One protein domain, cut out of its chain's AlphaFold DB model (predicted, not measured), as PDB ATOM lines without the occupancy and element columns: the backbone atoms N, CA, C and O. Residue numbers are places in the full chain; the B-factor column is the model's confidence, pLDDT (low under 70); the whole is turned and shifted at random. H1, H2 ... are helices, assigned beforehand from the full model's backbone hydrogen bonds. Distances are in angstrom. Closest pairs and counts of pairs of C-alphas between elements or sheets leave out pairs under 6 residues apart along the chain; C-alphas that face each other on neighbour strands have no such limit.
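This is residues 13 to 104 of the 252 residues of an uncharacterized protein of Deinococcus soli Cha et al. 2016 (UniProt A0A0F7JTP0). Three long helices follow one another as an open zigzag: H1 meets H2 at a corner by their link, and H2 turns back into H3 as a helical hairpin. The hairpin's two helices are together near its turn and spread apart like a V away from it, and much of H1 sticks out as a free arm, residues 13 to 32. The printed part has 92 residues with three named helices, H1, H2 and H3 in that order, and no named strand; the class is all helix. It is only just extended, close to loose, with a radius of gyration of the C-alphas of 18.8 A and spans of 51 by 42 by 25 A.

H1, residues 13 to 39, and H2, residues 42 to 71, only just touch, with 3 pairs of C-alphas within 8 A, and only at the corner by their tight link. H1 touches H2 with residues 36 to 37 alone, and H2 touches H1 with residues 44 to 45 alone; their closest C-alphas, those of Ala 37 and Ala 44, are 5.5 A apart. Their lines stand at a steep tilt of 61 degrees, opposite ways. H2 has a kink of 28 degrees near residue 53. H2 and H3, residues 76 to 104, form a hairpin and touch through residues 62 to 70 and 76 to 83 alone. Their closest C-alphas, those of Leu 69 and Ala 79, are 5.7 A apart. They run opposite ways at a shallow tilt of 30 degrees. H1 and H3 are apart. In H1 and H3 every O i to N i+4 pair is within hydrogen-bond range; in H2, 24 of 26 are.

H1 begins at C-alpha 13 (-77.572, -68.952, 161.205) and is 38.6 A long from first to last C-alpha. H2 begins at C-alpha 42 (-57.092, -58.359, 125.819) and measures 43.3 A. H3 measures 41.4 A and ends at C-alpha 104 (-61.350, -40.345, 142.339).

The two C-alphas farthest apart, those of Ala 39 and Gly 73, are 52.5 A apart. The printed part has no cut, and both links are tight. Residues 40, 103 and 104 have pLDDT under 70.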
ATOM      1  N   ASP A  13     -76.639 -69.504 162.200       87.50
ATOM      2  CA  ASP A  13     -77.572 -68.952 161.205       87.50
ATOM      3  C   ASP A  13     -77.098 -67.589 160.662       87.50
ATOM      4  O   ASP A  13     -77.211 -67.321 159.468       87.50
ATOM      5  N   VAL A  14     -76.519 -66.724 161.507       86.12
ATOM      6  CA  VAL A  14     -75.949 -65.433 161.070       86.12
ATOM      7  C   VAL A  14     -74.691 -65.635 160.226       86.12
ATOM      8  O   VAL A  14     -74.509 -64.934 159.229       86.12
ATOM      9  N   PHE A  15     -73.830 -66.589 160.587       87.81
ATOM     10  CA  PHE A  15     -72.671 -66.938 159.765       87.81
ATOM     11  C   PHE A  15     -73.086 -67.556 158.434       87.81
ATOM     12  O   PHE A  15     -72.522 -67.190 157.411       87.81
ATOM     13  N   ASP A  16     -74.081 -68.437 158.419       90.81
ATOM     14  CA  ASP A  16     -74.578 -69.066 157.196       90.81
ATOM     15  C   ASP A  16     -75.273 -68.043 156.288       90.81
ATOM     16  O   ASP A  16     -75.014 -67.992 155.082       90.81
ATOM     17  N   ALA A  17     -76.053 -67.126 156.870       89.44
ATOM     18  CA  ALA A  17     -76.613 -65.981 156.160       89.44
ATOM     19  C   ALA A  17     -75.513 -65.051 155.623       89.44
ATOM     20  O   ALA A  17     -75.583 -64.613 154.474       89.44
ATOM     21  N   GLY A  18     -74.469 -64.787 156.412       87.38
ATOM     22  CA  GLY A  18     -73.324 -63.966 156.015       87.38
ATOM     23  C   GLY A  18     -72.497 -64.602 154.897       87.38
ATOM     24  O   GLY A  18     -72.161 -63.940 153.918       87.38
ATOM     25  N   VAL A  19     -72.216 -65.900 154.981       90.56
ATOM     26  CA  VAL A  19     -71.517 -66.656 153.933       90.56
ATOM     27  C   VAL A  19     -72.371 -66.724 152.670       90.56
ATOM     28  O   VAL A  19     -71.846 -66.554 151.568       90.56
ATOM     29  N   THR A  20     -73.683 -66.910 152.807       90.81
ATOM     30  CA  THR A  20     -74.622 -66.887 151.678       90.81
ATOM     31  C   THR A  20     -74.652 -65.514 151.008       90.81
ATOM     32  O   THR A  20     -74.611 -65.435 149.778       90.81
ATOM     33  N   LEU A  21     -74.624 -64.432 151.791       89.94
ATOM     34  CA  LEU A  21     -74.522 -63.066 151.282       89.94
ATOM     35  C   LEU A  21     -73.211 -62.859 150.515       89.94
ATOM     36  O   LEU A  21     -73.250 -62.486 149.343       89.94
ATOM     37  N   VAL A  22     -72.070 -63.198 151.116       92.06
ATOM     38  CA  VAL A  22     -70.750 -63.082 150.474       92.06
ATOM     39  C   VAL A  22     -70.691 -63.909 149.190       92.06
ATOM     40  O   VAL A  22     -70.206 -63.443 148.163       92.06
ATOM     41  N   LYS A  23     -71.238 -65.127 149.193       91.31
ATOM     42  CA  LYS A  23     -71.310 -65.976 147.998       91.31
ATOM     43  C   LYS A  23     -72.166 -65.339 146.899       91.31
ATOM     44  O   LYS A  23     -71.811 -65.425 145.718       91.31
ATOM     45  N   SER A  24     -73.270 -64.687 147.270       88.81
ATOM     46  CA  SER A  24     -74.135 -63.966 146.331       88.81
ATOM     47  C   SER A  24     -73.429 -62.741 145.732       88.81
ATOM     48  O   SER A  24     -73.461 -62.552 144.512       88.81
ATOM     49  N   GLU A  25     -72.682 -61.991 146.547       90.31
ATOM     50  CA  GLU A  25     -71.880 -60.848 146.104       90.31
ATOM     51  C   GLU A  25     -70.729 -61.287 145.201       90.31
ATOM     52  O   GLU A  25     -70.553 -60.724 144.122       90.31
ATOM     53  N   ILE A  26     -69.996 -62.346 145.560       88.38
ATOM     54  CA  ILE A  26     -68.925 -62.906 144.722       88.38
ATOM     55  C   ILE A  26     -69.485 -63.338 143.366       88.38
ATOM     56  O   ILE A  26     -68.873 -63.073 142.334       88.38
ATOM     57  N   THR A  27     -70.662 -63.965 143.339       90.56
ATOM     58  CA  THR A  27     -71.296 -64.389 142.082       90.56
ATOM     59  C   THR A  27     -71.656 -63.186 141.207       90.56
ATOM     60  O   THR A  27     -71.449 -63.217 139.990       90.56
ATOM     61  N   ALA A  28     -72.153 -62.102 141.809       83.12
ATOM     62  CA  ALA A  28     -72.443 -60.859 141.101       83.12
ATOM     63  C   ALA A  28     -71.163 -60.189 140.571       83.12
ATOM     64  O   ALA A  28     -71.100 -59.797 139.400       83.12
ATOM     65  N   VAL A  29     -70.113 -60.129 141.393       85.69
ATOM     66  CA  VAL A  29     -68.797 -59.596 141.020       85.69
ATOM     67  C   VAL A  29     -68.170 -60.424 139.900       85.69
ATOM     68  O   VAL A  29     -67.669 -59.847 138.939       85.69
ATOM     69  N   ALA A  30     -68.255 -61.753 139.949       82.19
ATOM     70  CA  ALA A  30     -67.728 -62.639 138.915       82.19
ATOM     71  C   ALA A  30     -68.420 -62.417 137.561       82.19
ATOM     72  O   ALA A  30     -67.753 -62.330 136.527       82.19
ATOM     73  N   ARG A  31     -69.752 -62.251 137.554       84.31
ATOM     74  CA  ARG A  31     -70.503 -61.912 136.332       84.31
ATOM     75  C   ARG A  31     -70.078 -60.554 135.774       84.31
ATOM     76  O   ARG A  31     -69.836 -60.443 134.572       84.31
ATOM     77  N   LYS A  32     -69.933 -59.547 136.641       79.62
ATOM     78  CA  LYS A  32     -69.488 -58.201 136.253       79.62
ATOM     79  C   LYS A  32     -68.053 -58.214 135.718       79.62
ATOM     80  O   LYS A  32     -67.790 -57.625 134.676       79.62
ATOM     81  N   ALA A  33     -67.147 -58.948 136.360       77.62
ATOM     82  CA  ALA A  33     -65.776 -59.140 135.901       77.62
ATOM     83  C   ALA A  33     -65.723 -59.839 134.532       77.62
ATOM     84  O   ALA A  33     -64.966 -59.416 133.664       77.62
ATOM     85  N   GLY A  34     -66.574 -60.844 134.294       77.19
ATOM     86  CA  GLY A  34     -66.688 -61.507 132.993       77.19
ATOM     87  C   GLY A  34     -67.199 -60.583 131.881       77.19
ATOM     88  O   GLY A  34     -66.701 -60.634 130.757       77.19
ATOM     89  N   GLN A  35     -68.152 -59.699 132.185       76.88
ATOM     90  CA  GLN A  35     -68.618 -58.677 131.240       76.88
ATOM     91  C   GLN A  35     -67.539 -57.621 130.964       76.88
ATOM     92  O   GLN A  35     -67.325 -57.267 129.807       76.88
ATOM     93  N   ILE A  36     -66.804 -57.180 131.990       71.12
ATOM     94  CA  ILE A  36     -65.668 -56.256 131.843       71.12
ATOM     95  C   ILE A  36     -64.541 -56.900 131.031       71.12
ATOM     96  O   ILE A  36     -63.957 -56.231 130.190       71.12
ATOM     97  N   ALA A  37     -64.252 -58.186 131.225       71.62
ATOM     98  CA  ALA A  37     -63.252 -58.899 130.435       71.62
ATOM     99  C   ALA A  37     -63.643 -58.978 128.949       71.62
ATOM    100  O   ALA A  37     -62.790 -58.812 128.080       71.62
ATOM    101  N   LYS A  38     -64.936 -59.164 128.648       73.88
ATOM    102  CA  LYS A  38     -65.452 -59.115 127.271       73.88
ATOM    103  C   LYS A  38     -65.423 -57.697 126.686       73.88
ATOM    104  O   LYS A  38     -65.058 -57.543 125.528       73.88
ATOM    105  N   ALA A  39     -65.772 -56.677 127.473       71.50
ATOM    106  CA  ALA A  39     -65.886 -55.288 127.016       71.50
ATOM    107  C   ALA A  39     -64.541 -54.540 126.932       71.50
ATOM    108  O   ALA A  39     -64.335 -53.753 126.015       71.50
ATOM    109  N   LYS A  40     -63.613 -54.781 127.869       69.50
ATOM    110  CA  LYS A  40     -62.270 -54.167 127.917       69.50
ATOM    111  C   LYS A  40     -61.179 -55.018 127.240       69.50
ATOM    112  O   LYS A  40     -60.019 -54.612 127.209       69.50
ATOM    113  N   GLY A  41     -61.543 -56.170 126.668       73.19
ATOM    114  CA  GLY A  41     -60.695 -56.972 125.782       73.19
ATOM    115  C   GLY A  41     -59.397 -57.506 126.405       73.19
ATOM    116  O   GLY A  41     -59.276 -57.682 127.620       73.19
ATOM    117  N   ILE A  42     -58.411 -57.755 125.530       73.75
ATOM    118  CA  ILE A  42     -57.092 -58.359 125.819       73.75
ATOM    119  C   ILE A  42     -56.382 -57.696 127.010       73.75
ATOM    120  O   ILE A  42     -55.709 -58.386 127.768       73.75
ATOM    121  N   GLY A  43     -56.571 -56.391 127.239       74.62
ATOM    122  CA  GLY A  43     -55.951 -55.676 128.360       74.62
ATOM    123  C   GLY A  43     -56.382 -56.189 129.739       74.62
ATOM    124  O   GLY A  43     -55.545 -56.325 130.631       74.62
ATOM    125  N   ALA A  44     -57.659 -56.547 129.915       80.75
ATOM    126  CA  ALA A  44     -58.141 -57.136 131.167       80.75
ATOM    127  C   ALA A  44     -57.569 -58.548 131.382       80.75
ATOM    128  O   ALA A  44     -57.202 -58.905 132.500       80.75
ATOM    129  N   VAL A  45     -57.437 -59.327 130.304       80.62
ATOM    130  CA  VAL A  45     -56.832 -60.666 130.340       80.62
ATOM    131  C   VAL A  45     -55.336 -60.582 130.652       80.62
ATOM    132  O   VAL A  45     -54.856 -61.345 131.483       80.62
ATOM    133  N   LEU A  46     -54.610 -59.630 130.056       81.12
ATOM    134  CA  LEU A  46     -53.191 -59.391 130.338       81.12
ATOM    135  C   LEU A  46     -52.957 -58.950 131.789       81.12
ATOM    136  O   LEU A  46     -52.023 -59.438 132.422       81.12
ATOM    137  N   LEU A  47     -53.817 -58.092 132.352       83.44
ATOM    138  CA  LEU A  47     -53.760 -57.727 133.775       83.44
ATOM    139  C   LEU A  47     -53.982 -58.938 134.695       83.44
ATOM    140  O   LEU A  47     -53.274 -59.107 135.690       83.44
ATOM    141  N   LEU A  48     -54.931 -59.809 134.348       86.00
ATOM    142  CA  LEU A  48     -55.209 -61.027 135.112       86.00
ATOM    143  C   LEU A  48     -54.041 -62.020 135.001       86.00
ATOM    144  O   LEU A  48     -53.583 -62.555 136.009       86.00
ATOM    145  N   ALA A  49     -53.478 -62.182 133.802       88.00
ATOM    146  CA  ALA A  49     -52.295 -63.007 133.565       88.00
ATOM    147  C   ALA A  49     -51.068 -62.500 134.342       88.00
ATOM    148  O   ALA A  49     -50.328 -63.301 134.911       88.00
ATOM    149  N   ALA A  50     -50.882 -61.179 134.440       90.50
ATOM    150  CA  ALA A  50     -49.786 -60.564 135.191       90.50
ATOM    151  C   ALA A  50     -49.895 -60.761 136.713       90.50
ATOM    152  O   ALA A  50     -48.898 -60.622 137.422       90.50
ATOM    153  N   THR A  51     -51.074 -61.131 137.227       92.06
ATOM    154  CA  THR A  51     -51.282 -61.338 138.668       92.06
ATOM    155  C   THR A  51     -50.420 -62.488 139.200       92.06
ATOM    156  O   THR A  51     -49.829 -62.363 140.269       92.06
ATOM    157  N   GLY A  52     -50.275 -63.582 138.443       92.88
ATOM    158  CA  GLY A  52     -49.446 -64.726 138.842       92.88
ATOM    159  C   GLY A  52     -47.965 -64.359 139.028       92.88
ATOM    160  O   GLY A  52     -47.435 -64.522 140.129       92.88
ATOM    161  N   PRO A  53     -47.294 -63.810 137.995       95.75
ATOM    162  CA  PRO A  53     -45.924 -63.317 138.112       95.75
ATOM    163  C   PRO A  53     -45.742 -62.248 139.195       95.75
ATOM    164  O   PRO A  53     -44.717 -62.242 139.871       95.75
ATOM    165  N   LEU A  54     -46.732 -61.373 139.404       94.06
ATOM    166  CA  LEU A  54     -46.682 -60.354 140.455       94.06
ATOM    167  C   LEU A  54     -46.678 -60.973 141.861       94.06
ATOM    168  O   LEU A  54     -45.866 -60.576 142.698       94.06
ATOM    169  N   ILE A  55     -47.524 -61.979 142.111       94.19
ATOM    170  CA  ILE A  55     -47.526 -62.727 143.379       94.19
ATOM    171  C   ILE A  55     -46.186 -63.442 143.574       94.19
ATOM    172  O   ILE A  55     -45.605 -63.374 144.656       94.19
ATOM    173  N   LEU A  56     -45.663 -64.085 142.525       95.62
ATOM    174  CA  LEU A  56     -44.368 -64.762 142.591       95.62
ATOM    175  C   LEU A  56     -43.243 -63.775 142.940       95.62
ATOM    176  O   LEU A  56     -42.462 -64.029 143.856       95.62
ATOM    177  N   GLY A  57     -43.189 -62.627 142.261       96.25
ATOM    178  CA  GLY A  57     -42.217 -61.569 142.543       96.25
ATOM    179  C   GLY A  57     -42.308 -61.060 143.982       96.25
ATOM    180  O   GLY A  57     -41.281 -60.904 144.642       96.25
ATOM    181  N   LEU A  58     -43.523 -60.884 144.508       94.12
ATOM    182  CA  LEU A  58     -43.739 -60.480 145.898       94.12
ATOM    183  C   LEU A  58     -43.172 -61.505 146.896       94.12
ATOM    184  O   LEU A  58     -42.532 -61.112 147.872       94.12
ATOM    185  N   VAL A  59     -43.341 -62.807 146.640       95.06
ATOM    186  CA  VAL A  59     -42.752 -63.873 147.473       95.06
ATOM    187  C   VAL A  59     -41.224 -63.794 147.465       95.06
ATOM    188  O   VAL A  59     -40.603 -63.859 148.527       95.06
ATOM    189  N   PHE A  60     -40.603 -63.600 146.298       96.62
ATOM    190  CA  PHE A  60     -39.149 -63.440 146.210       96.62
ATOM    191  C   PHE A  60     -38.649 -62.196 146.949       96.62
ATOM    192  O   PHE A  60     -37.621 -62.275 147.620       96.62
ATOM    193  N   ILE A  61     -39.376 -61.077 146.889       95.94
ATOM    194  CA  ILE A  61     -39.046 -59.867 147.658       95.94
ATOM    195  C   ILE A  61     -39.097 -60.160 149.161       95.94
ATOM    196  O   ILE A  61     -38.159 -59.822 149.883       95.94
ATOM    197  N   ILE A  62     -40.150 -60.830 149.631       93.69
ATOM    198  CA  ILE A  62     -40.290 -61.216 151.041       93.69
ATOM    199  C   ILE A  62     -39.118 -62.105 151.482       93.69
ATOM    200  O   ILE A  62     -38.508 -61.844 152.520       93.69
ATOM    201  N   LEU A  63     -38.759 -63.113 150.683       94.31
ATOM    202  CA  LEU A  63     -37.621 -63.990 150.975       94.31
ATOM    203  C   LEU A  63     -36.292 -63.229 150.966       94.31
ATOM    204  O   LEU A  63     -35.475 -63.429 151.862       94.31
ATOM    205  N   ALA A  64     -36.074 -62.337 149.998       95.25
ATOM    206  CA  ALA A  64     -34.861 -61.527 149.925       95.25
ATOM    207  C   ALA A  64     -34.693 -60.658 151.180       95.25
ATOM    208  O   ALA A  64     -33.614 -60.634 151.775       95.25
ATOM    209  N   VAL A  65     -35.769 -60.006 151.632       94.69
ATOM    210  CA  VAL A  65     -35.770 -59.217 152.871       94.69
ATOM    211  C   VAL A  65     -35.532 -60.115 154.088       94.69
ATOM    212  O   VAL A  65     -34.722 -59.770 154.946       94.69
ATOM    213  N   PHE A  66     -36.163 -61.292 154.146       95.81
ATOM    214  CA  PHE A  66     -35.987 -62.257 155.236       95.81
ATOM    215  C   PHE A  66     -34.542 -62.733 155.375       95.81
ATOM    216  O   PHE A  66     -33.956 -62.637 156.455       95.81
ATOM    217  N   TYR A  67     -33.935 -63.193 154.280       95.19
ATOM    218  CA  TYR A  67     -32.538 -63.620 154.289       95.19
ATOM    219  C   TYR A  67     -31.582 -62.447 154.527       95.19
ATOM    220  O   TYR A  67     -30.579 -62.621 155.219       95.19
ATOM    221  N   GLY A  68     -31.906 -61.246 154.036       94.19
ATOM    222  CA  GLY A  68     -31.158 -60.025 154.340       94.19
ATOM    223  C   GLY A  68     -31.150 -59.700 155.838       94.19
ATOM    224  O   GLY A  68     -30.090 -59.459 156.413       94.19
ATOM    225  N   LEU A  69     -32.310 -59.777 156.496       94.12
ATOM    226  CA  LEU A  69     -32.450 -59.586 157.944       94.12
ATOM    227  C   LEU A  69     -31.709 -60.667 158.739       94.12
ATOM    228  O   LEU A  69     -31.004 -60.349 159.696       94.12
ATOM    229  N   MET A  70     -31.795 -61.934 158.326       94.62
ATOM    230  CA  MET A  70     -31.014 -62.996 158.969       94.62
ATOM    231  C   MET A  70     -29.507 -62.780 158.805       94.62
ATOM    232  O   MET A  70     -28.741 -63.028 159.734       94.62
ATOM    233  N   ARG A  71     -29.062 -62.256 157.655       95.00
ATOM    234  CA  ARG A  71     -27.646 -61.941 157.424       95.00
ATOM    235  C   ARG A  71     -27.132 -60.827 158.339       95.00
ATOM    236  O   ARG A  71     -25.950 -60.848 158.682       95.00
ATOM    237  N   LEU A  72     -28.011 -59.916 158.759       93.50
ATOM    238  CA  LEU A  72     -27.751 -58.865 159.753       93.50
ATOM    239  C   LEU A  72     -27.694 -59.397 161.199       93.50
ATOM    240  O   LEU A  72     -27.458 -58.623 162.122       93.50
ATOM    241  N   GLY A  73     -27.883 -60.704 161.408       92.88
ATOM    242  CA  GLY A  73     -27.818 -61.346 162.722       92.88
ATOM    243  C   GLY A  73     -29.157 -61.418 163.452       92.88
ATOM    244  O   GLY A  73     -29.190 -61.834 164.610       92.88
ATOM    245  N   LEU A  74     -30.271 -61.049 162.805       92.81
ATOM    246  CA  LEU A  74     -31.590 -61.251 163.396       92.81
ATOM    247  C   LEU A  74     -31.960 -62.735 163.368       92.81
ATOM    248  O   LEU A  74     -31.820 -63.417 162.353       92.81
ATOM    249  N   GLY A  75     -32.502 -63.227 164.481       93.81
ATOM    250  CA  GLY A  75     -33.113 -64.551 164.516       93.81
ATOM    251  C   GLY A  75     -34.296 -64.639 163.549       93.81
ATOM    252  O   GLY A  75     -35.008 -63.656 163.332       93.81
ATOM    253  N   ALA A  76     -34.543 -65.836 163.008       93.06
ATOM    254  CA  ALA A  76     -35.633 -66.089 162.061       93.06
ATOM    255  C   ALA A  76     -37.003 -65.605 162.580       93.06
ATOM    256  O   ALA A  76     -37.793 -65.051 161.819       93.06
ATOM    257  N   TRP A  77     -37.259 -65.746 163.884       93.75
ATOM    258  CA  TRP A  77     -38.502 -65.293 164.514       93.75
ATOM    259  C   TRP A  77     -38.665 -63.762 164.467       93.75
ATOM    260  O   TRP A  77     -39.752 -63.268 164.177       93.75
ATOM    261  N   ALA A  78     -37.585 -63.009 164.694       93.56
ATOM    262  CA  ALA A  78     -37.602 -61.548 164.695       93.56
ATOM    263  C   ALA A  78     -37.702 -60.995 163.266       93.56
ATOM    264  O   ALA A  78     -38.481 -60.080 163.008       93.56
ATOM    265  N   ALA A  79     -36.968 -61.596 162.324       93.81
ATOM    266  CA  ALA A  79     -37.056 -61.249 160.908       93.81
ATOM    267  C   ALA A  79     -38.479 -61.462 160.362       93.81
ATOM    268  O   ALA A  79     -39.024 -60.578 159.702       93.81
ATOM    269  N   ALA A  80     -39.110 -62.597 160.690       93.06
ATOM    270  CA  ALA A  80     -40.484 -62.885 160.288       93.06
ATOM    271  C   ALA A  80     -41.485 -61.869 160.862       93.06
ATOM    272  O   ALA A  80     -42.360 -61.396 160.136       93.06
ATOM    273  N   LEU A  81     -41.336 -61.489 162.137       95.88
ATOM    274  CA  LEU A  81     -42.220 -60.515 162.784       95.88
ATOM    275  C   LEU A  81     -42.118 -59.123 162.138       95.88
ATOM    276  O   LEU A  81     -43.141 -58.493 161.869       95.88
ATOM    277  N   ILE A  82     -40.901 -58.665 161.836       94.12
ATOM    278  CA  ILE A  82     -40.675 -57.377 161.160       94.12
ATOM    279  C   ILE A  82     -41.323 -57.375 159.774       94.12
ATOM    280  O   ILE A  82     -42.038 -56.434 159.429       94.12
ATOM    281  N   ILE A  83     -41.114 -58.435 158.992       94.50
ATOM    282  CA  ILE A  83     -41.709 -58.552 157.657       94.50
ATOM    283  C   ILE A  83     -43.229 -58.567 157.741       94.50
ATOM    284  O   ILE A  83     -43.865 -57.858 156.970       94.50
ATOM    285  N   ALA A  84     -43.813 -59.307 158.685       95.00
ATOM    286  CA  ALA A  84     -45.261 -59.351 158.856       95.00
ATOM    287  C   ALA A  84     -45.840 -57.947 159.091       95.00
ATOM    288  O   ALA A  84     -46.785 -57.547 158.410       95.00
ATOM    289  N   ILE A  85     -45.235 -57.167 159.993       96.62
ATOM    290  CA  ILE A  85     -45.657 -55.785 160.267       96.62
ATOM    291  C   ILE A  85     -45.529 -54.918 159.005       96.62
ATOM    292  O   ILE A  85     -46.474 -54.216 158.647       96.62
ATOM    293  N   LEU A  86     -44.400 -54.997 158.292       95.38
ATOM    294  CA  LEU A  86     -44.198 -54.251 157.046       95.38
ATOM    295  C   LEU A  86     -45.223 -54.638 155.971       95.38
ATOM    296  O   LEU A  86     -45.782 -53.761 155.314       95.38
ATOM    297  N   SER A  87     -45.527 -55.926 155.818       93.12
ATOM    298  CA  SER A  87     -46.540 -56.415 154.881       93.12
ATOM    299  C   SER A  87     -47.938 -55.912 155.233       93.12
ATOM    300  O   SER A  87     -48.679 -55.533 154.325       93.12
ATOM    301  N   PHE A  88     -48.298 -55.838 156.518       95.25
ATOM    302  CA  PHE A  88     -49.563 -55.232 156.943       95.25
ATOM    303  C   PHE A  88     -49.622 -53.742 156.611       95.25
ATOM    304  O   PHE A  88     -50.643 -53.281 156.104       95.25
ATOM    305  N   ILE A  89     -48.532 -53.002 156.828       96.50
ATOM    306  CA  ILE A  89     -48.456 -51.576 156.484       96.50
ATOM    307  C   ILE A  89     -48.625 -51.380 154.974       96.50
ATOM    308  O   ILE A  89     -49.456 -50.576 154.549       96.50
ATOM    309  N   VAL A  90     -47.890 -52.139 154.158       94.69
ATOM    310  CA  VAL A  90     -47.981 -52.063 152.692       94.69
ATOM    311  C   VAL A  90     -49.381 -52.443 152.214       94.69
ATOM    312  O   VAL A  90     -49.962 -51.732 151.399       94.69
ATOM    313  N   THR A  91     -49.959 -53.516 152.754       92.94
ATOM    314  CA  THR A  91     -51.314 -53.960 152.396       92.94
ATOM    315  C   THR A  91     -52.350 -52.906 152.775       92.94
ATOM    316  O   THR A  91     -53.183 -52.542 151.948       92.94
ATOM    317  N   GLY A  92     -52.272 -52.354 153.988       92.94
ATOM    318  CA  GLY A  92     -53.150 -51.273 154.433       92.94
ATOM    319  C   GLY A  92     -53.040 -50.040 153.534       92.94
ATOM    320  O   GLY A  92     -54.059 -49.499 153.105       92.94
ATOM    321  N   ALA A  93     -51.818 -49.641 153.170       95.19
ATOM    322  CA  ALA A  93     -51.582 -48.531 152.251       95.19
ATOM    323  C   ALA A  93     -52.169 -48.798 150.855       95.19
ATOM    324  O   ALA A  93     -52.826 -47.920 150.295       95.19
ATOM    325  N   LEU A  94     -51.989 -50.007 150.313       92.19
ATOM    326  CA  LEU A  94     -52.550 -50.402 149.018       92.19
ATOM    327  C   LEU A  94     -54.080 -50.418 149.031       92.19
ATOM    328  O   LEU A  94     -54.688 -49.952 148.071       92.19
ATOM    329  N   ILE A  95     -54.709 -50.889 150.113       93.56
ATOM    330  CA  ILE A  95     -56.171 -50.861 150.270       93.56
ATOM    331  C   ILE A  95     -56.669 -49.416 150.266       93.56
ATOM    332  O   ILE A  95     -57.553 -49.069 149.483       93.56
ATOM    333  N   VAL A  96     -56.075 -48.554 151.096       94.81
ATOM    334  CA  VAL A  96     -56.468 -47.140 151.180       94.81
ATOM    335  C   VAL A  96     -56.251 -46.437 149.841       94.81
ATOM    336  O   VAL A  96     -57.126 -45.705 149.384       94.81
ATOM    337  N   MET A  97     -55.119 -46.673 149.177       92.44
ATOM    338  CA  MET A  97     -54.832 -46.107 147.859       92.44
ATOM    339  C   MET A  97     -55.804 -46.627 146.795       92.44
ATOM    340  O   MET A  97     -56.267 -45.842 145.972       92.44
ATOM    341  N   GLY A  98     -56.159 -47.912 146.842       85.94
ATOM    342  CA  GLY A  98     -57.163 -48.516 145.972       85.94
ATOM    343  C   GLY A  98     -58.519 -47.836 146.130       85.94
ATOM    344  O   GLY A  98     -59.077 -47.362 145.144       85.94
ATOM    345  N   ILE A  99     -59.003 -47.695 147.367       89.94
ATOM    346  CA  ILE A  99     -60.278 -47.027 147.669       89.94
ATOM    347  C   ILE A  99     -60.243 -45.559 147.226       89.94
ATOM    348  O   ILE A  99     -61.172 -45.096 146.567       89.94
ATOM    349  N   LYS A 100     -59.156 -44.831 147.517       87.44
ATOM    350  CA  LYS A 100     -59.000 -43.425 147.102       87.44
ATOM    351  C   LYS A 100     -58.981 -43.274 145.581       87.44
ATOM    352  O   LYS A 100     -59.562 -42.323 145.072       87.44
ATOM    353  N   LYS A 101     -58.352 -44.202 144.856       77.62
ATOM    354  CA  LYS A 101     -58.277 -44.171 143.391       77.62
ATOM    355  C   LYS A 101     -59.606 -44.560 142.735       77.62
ATOM    356  O   LYS A 101     -60.008 -43.921 141.776       77.62
ATOM    357  N   LEU A 102     -60.329 -45.529 143.300       73.62
ATOM    358  CA  LEU A 102     -61.689 -45.900 142.876       73.62
ATOM    359  C   LEU A 102     -62.715 -44.786 143.138       73.62
ATOM    360  O   LEU A 102     -63.669 -44.651 142.381       73.62
ATOM    361  N   GLY A 103     -62.525 -43.995 144.197       64.25
ATOM    362  CA  GLY A 103     -63.364 -42.832 144.495       64.25
ATOM    363  C   GLY A 103     -63.026 -41.582 143.676       64.25
ATOM    364  O   GLY A 103     -63.869 -40.698 143.565       64.25
ATOM    365  N   ALA A 104     -61.815 -41.497 143.116       61.56
ATOM    366  CA  ALA A 104     -61.350 -40.345 142.339       61.56
ATOM    367  C   ALA A 104     -61.500 -40.534 140.817       61.56
ATOM    368  O   ALA A 104     -61.800 -39.568 140.122       61.56
TER     369      ALA A 104